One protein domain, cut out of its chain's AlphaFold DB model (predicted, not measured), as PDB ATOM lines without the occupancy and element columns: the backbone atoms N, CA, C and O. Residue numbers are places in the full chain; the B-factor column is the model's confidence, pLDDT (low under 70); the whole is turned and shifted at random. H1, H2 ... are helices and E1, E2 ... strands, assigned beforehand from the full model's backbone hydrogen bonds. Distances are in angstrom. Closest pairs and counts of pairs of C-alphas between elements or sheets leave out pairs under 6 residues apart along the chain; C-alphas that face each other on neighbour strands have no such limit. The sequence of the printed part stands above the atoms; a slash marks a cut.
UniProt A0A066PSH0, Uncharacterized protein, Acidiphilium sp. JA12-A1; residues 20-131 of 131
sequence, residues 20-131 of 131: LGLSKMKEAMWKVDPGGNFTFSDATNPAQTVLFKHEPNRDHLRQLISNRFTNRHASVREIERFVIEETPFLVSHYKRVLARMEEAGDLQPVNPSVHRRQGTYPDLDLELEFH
ATOM      1  N   LEU A  20     321.590 195.968 187.860       78.12
ATOM      2  CA  LEU A  20     320.989 197.226 188.314       78.12
ATOM      3  C   LEU A  20     319.460 197.106 188.390       78.12
ATOM      4  O   LEU A  20     318.855 197.579 189.350       78.12
ATOM      5  N   GLY A  21     318.858 196.429 187.410       76.56
ATOM      6  CA  GLY A  21     317.432 196.118 187.396       76.56
ATOM      7  C   GLY A  21     317.024 195.273 188.600       76.56
ATOM      8  O   GLY A  21     316.082 195.640 189.296       76.56
ATOM      9  N   LEU A  22     317.784 194.216 188.909       77.31
ATOM     10  CA  LEU A  22     317.521 193.351 190.064       77.31
ATOM     11  C   LEU A  22     317.606 194.120 191.391       77.31
ATOM     12  O   LEU A  22     316.724 193.991 192.240       77.31
ATOM     13  N   SER A  23     318.627 194.966 191.559       77.62
ATOM     14  CA  SER A  23     318.774 195.802 192.758       77.62
ATOM     15  C   SER A  23     317.610 196.782 192.909       77.62
ATOM     16  O   SER A  23     317.005 196.860 193.977       77.62
ATOM     17  N   LYS A  24     317.248 197.503 191.839       80.81
ATOM     18  CA  LYS A  24     316.136 198.469 191.858       80.81
ATOM     19  C   LYS A  24     314.790 197.796 192.108       80.81
ATOM     20  O   LYS A  24     313.947 198.340 192.816       80.81
ATOM     21  N   MET A  25     314.619 196.592 191.577       77.12
ATOM     22  CA  MET A  25     313.457 195.757 191.823       77.12
ATOM     23  C   MET A  25     313.336 195.396 193.310       77.12
ATOM     24  O   MET A  25     312.286 195.616 193.912       77.12
ATOM     25  N   LYS A  26     314.423 194.922 193.933       77.88
ATOM     26  CA  LYS A  26     314.455 194.614 195.372       77.88
ATOM     27  C   LYS A  26     314.232 195.857 196.235       77.88
ATOM     28  O   LYS A  26     313.500 195.777 197.218       77.88
ATOM     29  N   GLU A  27     314.804 197.005 195.865       79.75
ATOM     30  CA  GLU A  27     314.552 198.286 196.544       79.75
ATOM     31  C   GLU A  27     313.059 198.645 196.533       79.75
ATOM     32  O   GLU A  27     312.509 199.026 197.567       79.75
ATOM     33  N   ALA A  28     312.388 198.493 195.385       77.88
ATOM     34  CA  ALA A  28     310.956 198.747 195.272       77.88
ATOM     35  C   ALA A  28     310.139 197.789 196.152       77.88
ATOM     36  O   ALA A  28     309.243 198.242 196.858       77.88
ATOM     37  N   MET A  29     310.485 196.497 196.182       72.69
ATOM     38  CA  MET A  29     309.827 195.523 197.063       72.69
ATOM     39  C   MET A  29     309.965 195.930 198.536       72.69
ATOM     40  O   MET A  29     308.962 196.097 199.222       72.69
ATOM     41  N   TRP A  30     311.186 196.209 198.997       74.44
ATOM     42  CA  TRP A  30     311.442 196.650 200.372       74.44
ATOM     43  C   TRP A  30     310.726 197.954 200.753       74.44
ATOM     44  O   TRP A  30     310.382 198.140 201.917       74.44
ATOM     45  N   LYS A  31     310.489 198.858 199.793       73.56
ATOM     46  CA  LYS A  31     309.735 200.098 200.027       73.56
ATOM     47  C   LYS A  31     308.237 199.850 200.224       73.56
ATOM     48  O   LYS A  31     307.609 200.585 200.979       73.56
ATOM     49  N   VAL A  32     307.665 198.876 199.514       67.62
ATOM     50  CA  VAL A  32     306.215 198.623 199.513       67.62
ATOM     51  C   VAL A  32     305.793 197.747 200.697       67.62
ATOM     52  O   VAL A  32     304.732 197.988 201.262       67.62
ATOM     53  N   ASP A  33     306.614 196.782 201.116       63.81
ATOM     54  CA  ASP A  33     306.372 196.005 202.343       63.81
ATOM     55  C   ASP A  33     307.694 195.697 203.077       63.81
ATOM     56  O   ASP A  33     308.360 194.702 202.796       63.81
ATOM     57  N   PRO A  34     308.090 196.537 204.050       60.41
ATOM     58  CA  PRO A  34     309.269 196.301 204.888       60.41
ATOM     59  C   PRO A  34     309.170 195.030 205.750       60.41
ATOM     60  O   PRO A  34     310.190 194.558 206.250       60.41
ATOM     61  N   GLY A  35     307.953 194.497 205.939       53.56
ATOM     62  CA  GLY A  35     307.634 193.256 206.649       53.56
ATOM     63  C   GLY A  35     308.027 191.994 205.897       53.56
ATOM     64  O   GLY A  35     308.209 190.947 206.514       53.56
ATOM     65  N   GLY A  36     308.228 192.105 204.585       52.44
ATOM     66  CA  GLY A  36     308.823 191.061 203.775       52.44
ATOM     67  C   GLY A  36     307.911 189.859 203.535       52.44
ATOM     68  O   GLY A  36     308.393 188.728 203.491       52.44
ATOM     69  N   ASN A  37     306.618 190.074 203.270       53.56
ATOM     70  CA  ASN A  37     305.737 189.029 202.733       53.56
ATOM     71  C   ASN A  37     306.024 188.752 201.240       53.56
ATOM     72  O   ASN A  37     305.129 188.698 200.383       53.56
ATOM     73  N   PHE A  38     307.302 188.575 200.906       57.94
ATOM     74  CA  PHE A  38     307.780 188.259 199.572       57.94
ATOM     75  C   PHE A  38     308.494 186.917 199.581       57.94
ATOM     76  O   PHE A  38     309.411 186.683 200.360       57.94
ATOM     77  N   THR A  39     308.118 186.059 198.644       51.91
ATOM     78  CA  THR A  39     308.889 184.864 198.321       51.91
ATOM     79  C   THR A  39     309.789 185.219 197.143       51.91
ATOM     80  O   THR A  39     309.292 185.463 196.043       51.91
ATOM     81  N   PHE A  40     311.099 185.318 197.381       55.25
ATOM     82  CA  PHE A  40     312.091 185.406 196.312       55.25
ATOM     83  C   PHE A  40     312.406 183.978 195.870       55.25
ATOM     84  O   PHE A  40     313.124 183.260 196.556       55.25
ATOM     85  N   SER A  41     311.792 183.549 194.769       48.72
ATOM     86  CA  SER A  41     312.113 182.275 194.131       48.72
ATOM     87  C   SER A  41     313.214 182.538 193.114       48.72
ATOM     88  O   SER A  41     312.918 182.875 191.969       48.72
ATOM     89  N   ASP A  42     314.470 182.424 193.535       51.31
ATOM     90  CA  ASP A  42     315.559 182.263 192.577       51.31
ATOM     91  C   ASP A  42     315.535 180.825 192.041       51.31
ATOM     92  O   ASP A  42     315.341 179.871 192.798       51.31
ATOM     93  N   ALA A  43     315.728 180.660 190.733       45.75
ATOM     94  CA  ALA A  43     315.744 179.349 190.080       45.75
ATOM     95  C   ALA A  43     316.887 178.449 190.594       45.75
ATOM     96  O   ALA A  43     316.868 177.240 190.368       45.75
ATOM     97  N   THR A  44     317.859 179.022 191.308       46.66
ATOM     98  CA  THR A  44     319.035 178.330 191.845       46.66
ATOM     99  C   THR A  44     318.776 177.603 193.173       46.66
ATOM    100  O   THR A  44     319.498 176.659 193.489       46.66
ATOM    101  N   ASN A  45     317.749 177.977 193.955       46.84
ATOM    102  CA  ASN A  45     317.399 177.251 195.184       46.84
ATOM    103  C   ASN A  45     315.888 177.305 195.516       46.84
ATOM    104  O   ASN A  45     315.436 178.187 196.252       46.84
ATOM    105  N   PRO A  46     315.090 176.330 195.039       45.38
ATOM    106  CA  PRO A  46     313.637 176.305 195.239       45.38
ATOM    107  C   PRO A  46     313.196 176.087 196.698       45.38
ATOM    108  O   PRO A  46     312.015 176.236 197.005       45.38
ATOM    109  N   ALA A  47     314.112 175.753 197.616       45.56
ATOM    110  CA  ALA A  47     313.802 175.521 199.028       45.56
ATOM    111  C   ALA A  47     313.878 176.786 199.904       45.56
ATOM    112  O   ALA A  47     313.608 176.716 201.105       45.56
ATOM    113  N   GLN A  48     314.240 177.946 199.346       48.09
ATOM    114  CA  GLN A  48     314.466 179.158 200.131       48.09
ATOM    115  C   GLN A  48     313.144 179.835 200.553       48.09
ATOM    116  O   GLN A  48     312.735 180.877 200.045       48.09
ATOM    117  N   THR A  49     312.462 179.241 201.534       44.78
ATOM    118  CA  THR A  49     311.323 179.862 202.220       44.78
ATOM    119  C   THR A  49     311.860 180.840 203.257       44.78
ATOM    120  O   THR A  49     312.114 180.466 204.399       44.78
ATOM    121  N   VAL A  50     312.068 182.099 202.873       50.88
ATOM    122  CA  VAL A  50     312.440 183.128 203.849       50.88
ATOM    123  C   VAL A  50     311.181 183.825 204.357       50.88
ATOM    124  O   VAL A  50     310.567 184.616 203.646       50.88
ATOM    125  N   LEU A  51     310.782 183.512 205.591       45.12
ATOM    126  CA  LEU A  51     309.878 184.363 206.368       45.12
ATOM    127  C   LEU A  51     310.701 185.535 206.919       45.12
ATOM    128  O   LEU A  51     311.509 185.342 207.831       45.12
ATOM    129  N   PHE A  52     310.522 186.742 206.385       47.31
ATOM    130  CA  PHE A  52     311.122 187.934 206.986       47.31
ATOM    131  C   PHE A  52     310.221 188.490 208.087       47.31
ATOM    132  O   PHE A  52     309.001 188.346 208.062       47.31
ATOM    133  N   LYS A  53     310.857 189.095 209.091       45.84
ATOM    134  CA  LYS A  53     310.209 189.943 210.095       45.84
ATOM    135  C   LYS A  53     310.300 191.402 209.622       45.84
ATOM    136  O   LYS A  53     311.061 191.701 208.711       45.84
ATOM    137  N   HIS A  54     309.592 192.304 210.306       51.34
ATOM    138  CA  HIS A  54     309.524 193.760 210.062       51.34
ATOM    139  C   HIS A  54     310.870 194.508 209.933       51.34
ATOM    140  O   HIS A  54     310.892 195.656 209.494       51.34
ATOM    141  N   GLU A  55     311.982 193.866 210.299       56.69
ATOM    142  CA  GLU A  55     313.342 194.331 210.042       56.69
ATOM    143  C   GLU A  55     314.141 193.262 209.276       56.69
ATOM    144  O   GLU A  55     313.966 192.063 209.537       56.69
ATOM    145  N   PRO A  56     315.064 193.658 208.370       66.56
ATOM    146  CA  PRO A  56     315.954 192.707 207.716       66.56
ATOM    147  C   PRO A  56     316.690 191.907 208.785       66.56
ATOM    148  O   PRO A  56     317.365 192.490 209.634       66.56
ATOM    149  N   ASN A  57     316.577 190.580 208.732       77.50
ATOM    150  CA  ASN A  57     317.294 189.695 209.642       77.50
ATOM    151  C   ASN A  57     318.797 189.754 209.319       77.50
ATOM    152  O   ASN A  57     319.313 188.990 208.502       77.50
ATOM    153  N   ARG A  58     319.483 190.735 209.911       82.19
ATOM    154  CA  ARG A  58     320.909 191.006 209.695       82.19
ATOM    155  C   ARG A  58     321.777 189.862 210.200       82.19
ATOM    156  O   ARG A  58     322.811 189.610 209.595       82.19
ATOM    157  N   ASP A  59     321.327 189.145 211.224       85.12
ATOM    158  CA  ASP A  59     322.008 187.954 211.727       85.12
ATOM    159  C   ASP A  59     321.950 186.822 210.702       85.12
ATOM    160  O   ASP A  59     322.958 186.170 210.443       85.12
ATOM    161  N   HIS A  60     320.808 186.648 210.030       85.31
ATOM    162  CA  HIS A  60     320.701 185.706 208.920       85.31
ATOM    163  C   HIS A  60     321.607 186.102 207.748       85.31
ATOM    164  O   HIS A  60     322.299 185.250 207.200       85.31
ATOM    165  N   LEU A  61     321.670 187.390 207.388       88.50
ATOM    166  CA  LEU A  61     322.602 187.856 206.356       88.50
ATOM    167  C   LEU A  61     324.069 187.636 206.761       88.50
ATOM    168  O   LEU A  61     324.857 187.192 205.930       88.50
ATOM    169  N   ARG A  62     324.431 187.889 208.026       91.25
ATOM    170  CA  ARG A  62     325.766 187.581 208.563       91.25
ATOM    171  C   ARG A  62     326.078 186.096 208.409       91.25
ATOM    172  O   ARG A  62     327.109 185.770 207.846       91.25
ATOM    173  N   GLN A  63     325.165 185.208 208.810       89.81
ATOM    174  CA  GLN A  63     325.335 183.759 208.649       89.81
ATOM    175  C   GLN A  63     325.508 183.347 207.184       89.81
ATOM    176  O   GLN A  63     326.377 182.538 206.884       89.81
ATOM    177  N   LEU A  64     324.714 183.905 206.264       90.06
ATOM    178  CA  LEU A  64     324.849 183.626 204.832       90.06
ATOM    179  C   LEU A  64     326.221 184.060 204.298       90.06
ATOM    180  O   LEU A  64     326.850 183.301 203.565       90.06
ATOM    181  N   ILE A  65     326.691 185.253 204.677       92.25
ATOM    182  CA  ILE A  65     328.007 185.770 204.277       92.25
ATOM    183  C   ILE A  65     329.122 184.915 204.886       92.25
ATOM    184  O   ILE A  65     329.976 184.451 204.140       92.25
ATOM    185  N   SER A  66     329.097 184.642 206.193       91.19
ATOM    186  CA  SER A  66     330.096 183.795 206.858       91.19
ATOM    187  C   SER A  66     330.135 182.397 206.242       91.19
ATOM    188  O   SER A  66     331.172 181.977 205.752       91.19
ATOM    189  N   ASN A  67     329.000 181.707 206.113       90.69
ATOM    190  CA  ASN A  67     328.964 180.366 205.517       90.69
ATOM    191  C   ASN A  67     329.511 180.334 204.085       90.69
ATOM    192  O   ASN A  67     330.082 179.333 203.655       90.69
ATOM    193  N   ARG A  68     329.313 181.420 203.329       91.19
ATOM    194  CA  ARG A  68     329.821 181.545 201.966       91.19
ATOM    195  C   ARG A  68     331.318 181.845 201.969       91.19
ATOM    196  O   ARG A  68     332.016 181.233 201.172       91.19
ATOM    197  N   PHE A  69     331.800 182.764 202.809       93.12
ATOM    198  CA  PHE A  69     333.129 183.381 202.706       93.12
ATOM    199  C   PHE A  69     334.128 183.070 203.827       93.12
ATOM    200  O   PHE A  69     335.265 183.508 203.724       93.12
ATOM    201  N   THR A  70     333.767 182.292 204.843       90.19
ATOM    202  CA  THR A  70     334.676 181.876 205.921       90.19
ATOM    203  C   THR A  70     335.959 181.235 205.372       90.19
ATOM    204  O   THR A  70     335.909 180.424 204.444       90.19
ATOM    205  N   ASN A  71     337.102 181.578 205.982       87.75
ATOM    206  CA  ASN A  71     338.443 181.077 205.652       87.75
ATOM    207  C   ASN A  71     338.907 181.355 204.211       87.75
ATOM    208  O   ASN A  71     339.719 180.608 203.661       87.75
ATOM    209  N   ARG A  72     338.390 182.407 203.572       90.44
ATOM    210  CA  ARG A  72     338.875 182.851 202.261       90.44
ATOM    211  C   ARG A  72     338.883 184.366 202.148       90.44
ATOM    212  O   ARG A  72     338.260 185.073 202.935       90.44
ATOM    213  N   HIS A  73     339.592 184.839 201.133       92.56
ATOM    214  CA  HIS A  73     339.549 186.233 200.727       92.56
ATOM    215  C   HIS A  73     338.407 186.422 199.734       92.56
ATOM    216  O   HIS A  73     338.127 185.527 198.928       92.56
ATOM    217  N   ALA A  74     337.731 187.558 199.822       93.75
ATOM    218  CA  ALA A  74     336.766 187.971 198.823       93.75
ATOM    219  C   ALA A  74     336.709 189.486 198.703       93.75
ATOM    220  O   ALA A  74     336.700 190.217 199.699       93.75
ATOM    221  N   SER A  75     336.556 189.942 197.468       95.06
ATOM    222  CA  SER A  75     336.313 191.344 197.174       95.06
ATOM    223  C   SER A  75     334.913 191.768 197.625       95.06
ATOM    224  O   SER A  75     333.940 191.001 197.578       95.06
ATOM    225  N   VAL A  76     334.757 193.045 197.980       94.12
ATOM    226  CA  VAL A  76     333.434 193.645 198.240       94.12
ATOM    227  C   VAL A  76     332.486 193.437 197.045       94.12
ATOM    228  O   VAL A  76     331.286 193.237 197.233       94.12
ATOM    229  N   ARG A  77     333.015 193.407 195.817       94.00
ATOM    230  CA  ARG A  77     332.286 193.104 194.578       94.00
ATOM    231  C   ARG A  77     331.691 191.698 194.558       94.00
ATOM    232  O   ARG A  77     330.560 191.529 194.101       94.00
ATOM    233  N   GLU A  78     332.435 190.689 194.994       92.94
ATOM    234  CA  GLU A  78     331.950 189.304 195.058       92.94
ATOM    235  C   GLU A  78     330.874 189.140 196.124       92.94
ATOM    236  O   GLU A  78     329.859 188.487 195.881       92.94
ATOM    237  N   ILE A  79     331.052 189.799 197.269       93.25
ATOM    238  CA  ILE A  79     330.056 189.818 198.342       93.25
ATOM    239  C   ILE A  79     328.778 190.506 197.859       93.25
ATOM    240  O   ILE A  79     327.690 189.961 198.022       93.25
ATOM    241  N   GLU A  80     328.890 191.671 197.214       92.69
ATOM    242  CA  GLU A  80     327.737 192.370 196.644       92.69
ATOM    243  C   GLU A  80     327.003 191.493 195.632       92.69
ATOM    244  O   GLU A  80     325.776 191.416 195.669       92.69
ATOM    245  N   ARG A  81     327.739 190.802 194.757       88.31
ATOM    246  CA  ARG A  81     327.147 189.893 193.776       88.31
ATOM    247  C   ARG A  81     326.353 188.787 194.458       88.31
ATOM    248  O   ARG A  81     325.175 188.637 194.164       88.31
ATOM    249  N   PHE A  82     326.971 188.081 195.402       88.81
ATOM    250  CA  PHE A  82     326.312 187.032 196.175       88.81
ATOM    251  C   PHE A  82     325.035 187.553 196.843       88.81
ATOM    252  O   PHE A  82     323.964 186.975 196.687       88.81
ATOM    253  N   VAL A  83     325.119 188.693 197.529       88.38
ATOM    254  CA  VAL A  83     323.970 189.261 198.238       88.38
ATOM    255  C   VAL A  83     322.860 189.663 197.266       88.38
ATOM    256  O   VAL A  83     321.697 189.346 197.507       88.38
ATOM    257  N   ILE A  84     323.183 190.356 196.178       85.12
ATOM    258  CA  ILE A  84     322.177 190.893 195.258       85.12
ATOM    259  C   ILE A  84     321.599 189.822 194.342       85.12
ATOM    260  O   ILE A  84     320.445 189.959 193.946       85.12
ATOM    261  N   GLU A  85     322.334 188.771 194.010       82.56
ATOM    262  CA  GLU A  85     321.864 187.739 193.081       82.56
ATOM    263  C   GLU A  85     321.242 186.566 193.843       82.56
ATOM    264  O   GLU A  85     320.098 186.210 193.574       82.56
ATOM    265  N   GLU A  86     321.916 186.067 194.879       80.50
ATOM    266  CA  GLU A  86     321.546 184.824 195.568       80.50
ATOM    267  C   GLU A  86     320.744 185.062 196.863       80.50
ATOM    268  O   GLU A  86     320.262 184.115 197.485       80.50
ATOM    269  N   THR A  87     320.584 186.314 197.316       80.69
ATOM    270  CA  THR A  87     319.893 186.605 198.584       80.69
ATOM    271  C   THR A  87     318.812 187.688 198.449       80.69
ATOM    272  O   THR A  87     318.880 188.559 197.590       80.69
ATOM    273  N   PRO A  88     317.797 187.705 199.318       77.56
ATOM    274  CA  PRO A  88     316.714 188.706 199.355       77.56
ATOM    275  C   PRO A  88     317.136 190.108 199.861       77.56
ATOM    276  O   PRO A  88     316.293 190.998 200.015       77.56
ATOM    277  N   PHE A  89     318.414 190.314 200.188       83.62
ATOM    278  CA  PHE A  89     318.900 191.523 200.853       83.62
ATOM    279  C   PHE A  89     319.365 192.610 199.865       83.62
ATOM    280  O   PHE A  89     319.596 192.360 198.685       83.62
ATOM    281  N   LEU A  90     319.476 193.848 200.364       85.44
ATOM    282  CA  LEU A  90     319.882 195.032 199.601       85.44
ATOM    283  C   LEU A  90     321.358 195.375 199.820       85.44
ATOM    284  O   LEU A  90     321.963 194.978 200.820       85.44
ATOM    285  N   VAL A  91     321.893 196.241 198.955       86.94
ATOM    286  CA  VAL A  91     323.251 196.803 199.081       86.94
ATOM    287  C   VAL A  91     323.468 197.454 200.452       86.94
ATOM    288  O   VAL A  91     324.480 197.240 201.115       86.94
ATOM    289  N   SER A  92     322.484 198.220 200.925       87.06
ATOM    290  CA  SER A  92     322.541 198.885 202.230       87.06
ATOM    291  C   SER A  92     322.575 197.905 203.409       87.06
ATOM    292  O   SER A  92     323.094 198.250 204.472       87.06
ATOM    293  N   HIS A  93     322.037 196.692 203.241       89.31
ATOM    294  CA  HIS A  93     322.002 195.673 204.287       89.31
ATOM    295  C   HIS A  93     323.374 195.028 204.461       89.31
ATOM    296  O   HIS A  93     323.882 195.018 205.583       89.31
ATOM    297  N   TYR A  94     324.012 194.567 203.377       92.12
ATOM    298  CA  TYR A  94     325.313 193.904 203.507       92.12
ATOM    299  C   TYR A  94     326.401 194.869 203.966       92.12
ATOM    300  O   TYR A  94     327.187 194.503 204.829       92.12
ATOM    301  N   LYS A  95     326.412 196.125 203.492       93.06
ATOM    302  CA  LYS A  95     327.419 197.108 203.932       93.06
ATOM    303  C   LYS A  95     327.378 197.346 205.443       93.06
ATOM    304  O   LYS A  95     328.422 197.487 206.070       93.06
ATOM    305  N   ARG A  96     326.179 197.351 206.039       91.81
ATOM    306  CA  ARG A  96     326.008 197.440 207.499       91.81
ATOM    307  C   ARG A  96     326.446 196.165 208.215       91.81
ATOM    308  O   ARG A  96     326.993 196.264 209.307       91.81
ATOM    309  N   VAL A  97     326.200 194.995 207.626       93.38
ATOM    310  CA  VAL A  97     326.646 193.709 208.187       93.38
ATOM    311  C   VAL A  97     328.168 193.606 208.163       93.38
ATOM    312  O   VAL A  97     328.747 193.325 209.203       93.38
ATOM    313  N   LEU A  98     328.820 193.939 207.044       94.00
ATOM    314  CA  LEU A  98     330.281 193.967 206.952       94.00
ATOM    315  C   LEU A  98     330.892 194.906 207.995       94.00
ATOM    316  O   LEU A  98     331.825 194.518 208.683       94.00
ATOM    317  N   ALA A  99     330.310 196.095 208.192       93.81
ATOM    318  CA  ALA A  99     330.797 197.040 209.196       93.81
ATOM    319  C   ALA A  99     330.750 196.460 210.620       93.81
ATOM    320  O   ALA A  99     331.665 196.682 211.405       93.81
ATOM    321  N   ARG A 100     329.699 195.694 210.943       92.69
ATOM    322  CA  ARG A 100     329.573 194.996 212.232       92.69
ATOM    323  C   ARG A 100     330.516 193.802 212.350       92.69
ATOM    324  O   ARG A 100     331.008 193.550 213.440       92.69
ATOM    325  N   MET A 101     330.766 193.086 211.258       93.25
ATOM    326  CA  MET A 101     331.725 191.980 211.223       93.25
ATOM    327  C   MET A 101     333.166 192.480 211.397       93.25
ATOM    328  O   MET A 101     333.922 191.875 212.146       93.25
ATOM    329  N   GLU A 102     333.526 193.615 210.787       93.88
ATOM    330  CA  GLU A 102     334.825 194.275 210.999       93.88
ATOM    331  C   GLU A 102     334.978 194.763 212.446       93.88
ATOM    332  O   GLU A 102     336.032 194.588 213.047       93.88
ATOM    333  N   GLU A 103     333.922 195.338 213.032       92.06
ATOM    334  CA  GLU A 103     333.902 195.739 214.448       92.06
ATOM    335  C   GLU A 103     334.042 194.533 215.396       92.06
ATOM    336  O   GLU A 103     334.700 194.637 216.429       92.06
ATOM    337  N   ALA A 104     333.453 193.388 215.039       91.25
ATOM    338  CA  ALA A 104     333.531 192.143 215.805       91.25
ATOM    339  C   ALA A 104     334.844 191.363 215.603       91.25
ATOM    340  O   ALA A 104     335.124 190.452 216.379       91.25
ATOM    341  N   GLY A 105     335.641 191.707 214.584       90.38
ATOM    342  CA  GLY A 105     336.865 190.989 214.223       90.38
ATOM    343  C   GLY A 105     336.648 189.713 213.400       90.38
ATOM    344  O   GLY A 105     337.602 188.968 213.203       90.38
ATOM    345  N   ASP A 106     335.434 189.469 212.891       90.88
ATOM    346  CA  ASP A 106     335.128 188.322 212.017       90.88
ATOM    347  C   ASP A 106     335.769 188.461 210.624       90.88
ATOM    348  O   ASP A 106     335.881 187.495 209.874       90.88
ATOM    349  N   LEU A 107     336.104 189.691 210.230       93.12
ATOM    350  CA  LEU A 107     336.761 189.981 208.963       93.12
ATOM    351  C   LEU A 107     337.705 191.169 209.092       93.12
ATOM    352  O   LEU A 107     337.508 192.040 209.945       93.12
ATOM    353  N   GLN A 108     338.683 191.244 208.193       93.06
ATOM    354  CA  GLN A 108     339.623 192.356 208.102       93.06
ATOM    355  C   GLN A 108     339.869 192.763 206.644       93.06
ATOM    356  O   GLN A 108     339.915 191.912 205.758       93.06
ATOM    357  N   PRO A 109     340.016 194.066 206.352       92.50
ATOM    358  CA  PRO A 109     340.408 194.514 205.024       92.50
ATOM    359  C   PRO A 109     341.880 194.195 204.745       92.50
ATOM    360  O   PRO A 109     342.759 194.534 205.537       92.50
ATOM    361  N   VAL A 110     342.156 193.617 203.579       91.06
ATOM    362  CA  VAL A 110     343.512 193.333 203.102       91.06
ATOM    363  C   VAL A 110     344.045 194.572 202.383       91.06
ATOM    364  O   VAL A 110     343.439 195.052 201.428       91.06
ATOM    365  N   ASN A 111     345.188 195.101 202.835       86.00
ATOM    366  CA  ASN A 111     345.831 196.302 202.278       86.00
ATOM    367  C   ASN A 111     344.877 197.508 202.099       86.00
ATOM    368  O   ASN A 111     344.749 198.039 200.991       86.00
ATOM    369  N   PRO A 112     344.197 197.978 203.164       85.75
ATOM    370  CA  PRO A 112     343.288 199.110 203.051       85.75
ATOM    371  C   PRO A 112     344.035 200.389 202.651       85.75
ATOM    372  O   PRO A 112     345.148 200.653 203.107       85.75
ATOM    373  N   SER A 113     343.384 201.239 201.853       84.06
ATOM    374  CA  SER A 113     343.872 202.601 201.601       84.06
ATOM    375  C   SER A 113     344.072 203.354 202.919       84.06
ATOM    376  O   SER A 113     343.218 203.302 203.804       84.06
ATOM    377  N   VAL A 114     345.161 204.123 203.019       79.62
ATOM    378  CA  VAL A 114     345.516 204.926 204.207       79.62
ATOM    379  C   VAL A 114     344.398 205.901 204.608       79.62
ATOM    380  O   VAL A 114     344.247 206.235 205.777       79.62
ATOM    381  N   HIS A 115     343.572 206.325 203.648       85.06
ATOM    382  CA  HIS A 115     342.454 207.251 203.865       85.06
ATOM    383  C   HIS A 115     341.105 206.540 204.066       85.06
ATOM    384  O   HIS A 115     340.054 207.187 204.059       85.06
ATOM    385  N   ARG A 116     341.093 205.208 204.198       87.81
ATOM    386  CA  ARG A 116     339.856 204.443 204.361       87.81
ATOM    387  C   ARG A 116     339.217 204.759 205.712       87.81
ATOM    388  O   ARG A 116     339.832 204.627 206.764       87.81
ATOM    389  N   ARG A 117     337.920 205.064 205.683       86.94
ATOM    390  CA  ARG A 117     337.090 205.113 206.889       86.94
ATOM    391  C   ARG A 117     336.651 203.698 207.280       86.94
ATOM    392  O   ARG A 117     335.963 203.034 206.503       86.94
ATOM    393  N   GLN A 118     337.015 203.264 208.483       86.50
ATOM    394  CA  GLN A 118     336.592 201.980 209.052       86.50
ATOM    395  C   GLN A 118     335.059 201.833 209.041       86.50
ATOM    396  O   GLN A 118     334.334 202.820 209.208       86.50
ATOM    397  N   GLY A 119     334.562 200.616 208.797       86.44
ATOM    398  CA  GLY A 119     333.127 200.334 208.706       86.44
ATOM    399  C   GLY A 119     332.455 200.892 207.448       86.44
ATOM    400  O   GLY A 119     331.226 200.927 207.363       86.44
ATOM    401  N   THR A 120     333.234 201.346 206.459       87.94
ATOM    402  CA  THR A 120     332.714 201.757 205.152       87.94
ATOM    403  C   THR A 120     333.349 200.953 204.023       87.94
ATOM    404  O   THR A 120     334.546 200.664 204.030       87.94
ATOM    405  N   TYR A 121     332.518 200.603 203.038       91.31
ATOM    406  CA  TYR A 121     332.901 199.820 201.859       91.31
ATOM    407  C   TYR A 121     332.399 200.522 200.584       91.31
ATOM    408  O   TYR A 121     331.411 200.094 199.969       91.31
ATOM    409  N   PRO A 122     332.959 201.702 200.246       88.81
ATOM    410  CA  PRO A 122     332.683 202.364 198.973       88.81
ATOM    411  C   PRO A 122     333.457 201.720 197.816       88.81
ATOM    412  O   PRO A 122     332.955 201.713 196.697       88.81
ATOM    413  N   ASP A 123     334.640 201.177 198.102       91.19
ATOM    414  CA  ASP A 123     335.492 200.483 197.147       91.19
ATOM    415  C   ASP A 123     335.031 199.031 196.989       91.19
ATOM    416  O   ASP A 123     334.933 198.295 197.973       91.19
ATOM    417  N   LEU A 124     334.696 198.649 195.757       91.25
ATOM    418  CA  LEU A 124     334.232 197.304 195.429       91.25
ATOM    419  C   LEU A 124     335.392 196.327 195.219       91.25
ATOM    420  O   LEU A 124     335.187 195.123 195.336       91.25
ATOM    421  N   ASP A 125     336.585 196.833 194.919       93.00
ATOM    422  CA  ASP A 125     337.763 196.012 194.640       93.00
ATOM    423  C   ASP A 125     338.622 195.810 195.904       93.00
ATOM    424  O   ASP A 125     339.657 195.153 195.864       93.00
ATOM    425  N   LEU A 126     338.162 196.332 197.050       93.12
ATOM    426  CA  LEU A 126     338.743 196.051 198.356       93.12
ATOM    427  C   LEU A 126     338.559 194.571 198.710       93.12
ATOM    428  O   LEU A 126     337.430 194.083 198.801       93.12
ATOM    429  N   GLU A 127     339.674 193.901 198.970       95.00
ATOM    430  CA  GLU A 127     339.723 192.522 199.447       95.00
ATOM    431  C   GLU A 127     339.474 192.458 200.957       95.00
ATOM    432  O   GLU A 127     340.029 193.246 201.730       95.00
ATOM    433  N   LEU A 128     338.637 191.512 201.378       94.31
ATOM    434  CA  LEU A 128     338.343 191.219 202.776       94.31
ATOM    435  C   LEU A 128     338.758 189.782 203.090       94.31
ATOM    436  O   LEU A 128     338.378 188.851 202.382       94.31
ATOM    437  N   GLU A 129     339.509 189.611 204.168       93.81
ATOM    438  CA  GLU A 129     339.842 188.317 204.752       93.81
ATOM    439  C   GLU A 129     338.810 187.978 205.830       93.81
ATOM    440  O   GLU A 129     338.525 188.810 206.691       93.81
ATOM    441  N   PHE A 130     338.229 186.780 205.762       92.56
ATOM    442  CA  PHE A 130     337.231 186.293 206.715       92.56
ATOM    443  C   PHE A 130     337.824 185.202 207.608       92.56
ATOM    444  O   PHE A 130     338.421 184.247 207.098       92.56
ATOM    445  N   HIS A 131     337.588 185.319 208.914       86.88
ATOM    446  CA  HIS A 131     338.047 184.386 209.945       86.88
ATOM    447  C   HIS A 131     336.928 183.455 210.447       86.88
ATOM    448  O   HIS A 131     335.730 183.733 210.186       86.88
TER     449      HIS A 131
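Overview. This is residues 20 to 131 of the 131 residues of an uncharacterized protein of Acidiphilium sp. JA12-A1 (UniProt A0A066PSH0). Three short helices, H2, H3 and H4, set at steep angles to one another with their centres in a triangle, make the core, and a small three-stranded sheet caps one end of it. At the other end lie H1 and the long unnamed stretch 33 to 57, while the link 110 to 126 loops outward at the sheet's end. The printed part has 112 residues, with four named helices and three named strands in the order H1 H2 E1 H3 H4 E2 E3; the antiparallel sheet runs E1 E3 E2, and the class is mostly helix. The whole is compact, with a radius of gyration of the C-alphas of 14.4 A, and elongated, spanning 42 by 25 by 23 A.

Arrangement. In the sheet, the inner strand E3, residues 127 to 130, is antiparallel to edge strand E1, residues 73 to 75, with N 74 and O 128 within hydrogen-bond range at 2.9 A. E3 is also antiparallel to edge strand E2, residues 107 to 109, with N 129 and O 108 at 2.8 A; E2 and E3 form a hairpin. H4, residues 91 to 104, is on the sheet, stands up from it at 56 degrees and lies over E2. H3, residues 76 to 86, only grazes the sheet with residues 76 to 81. H2, residues 58 to 69, only grazes it with residues 65 to 69. E1, H3, H4 and E2 form a split strand-helix-strand unit, two strands running the same way with E3 between them, and its crossover is right-handed. H2 touches H4 with residues 58 to 62 alone, about perpendicular at 78 degrees; the closest C-alphas, of Arg 62 and Val 97, are 6.2 A apart. H4 touches H3 with residues 91 to 94 alone, at a steep tilt of 54 degrees, opposite ways; the closest C-alphas, of Glu 80 and Val 91, are 6.8 A apart. H2 and H3 are close but not clearly touching, with the C-alphas of Ile 65 and Ile 79 closest at 7.5 A. H1, residues 20 to 32, and H3 touch only at their ends, and only just, with 3 pairs of C-alphas within 8 A; the closest, of Ser 23 and Ile 84, are 6.5 A apart. H1 is apart from H2 and from the three strands. Every O i to N i+4 pair is within hydrogen-bond range in H1, H2 and H3, and 9 of 10 are in H4.

Along the chain. H1 begins at C-alpha 20 (320.989, 197.226, 188.314) and measures 18.6 A. H2 measures 16.0 A, H3 15.0 A and H4 20.2 A, ending at C-alpha 104 (333.531, 192.143, 215.805). E1 and E2 measure 7.0 A each, and E3 9.9 A, ending at C-alpha 130 (337.231, 186.293, 206.715).

Size, cuts and confidence. The two C-alphas farthest apart, of Pro 46 and Val 114, are 43.8 A apart. The printed part has no cut. The links H1 to H2 and E2 to E3 are long, and the others are tight. The mean pLDDT of the printed part is 79.8, and residues 32 to 56 are under 70.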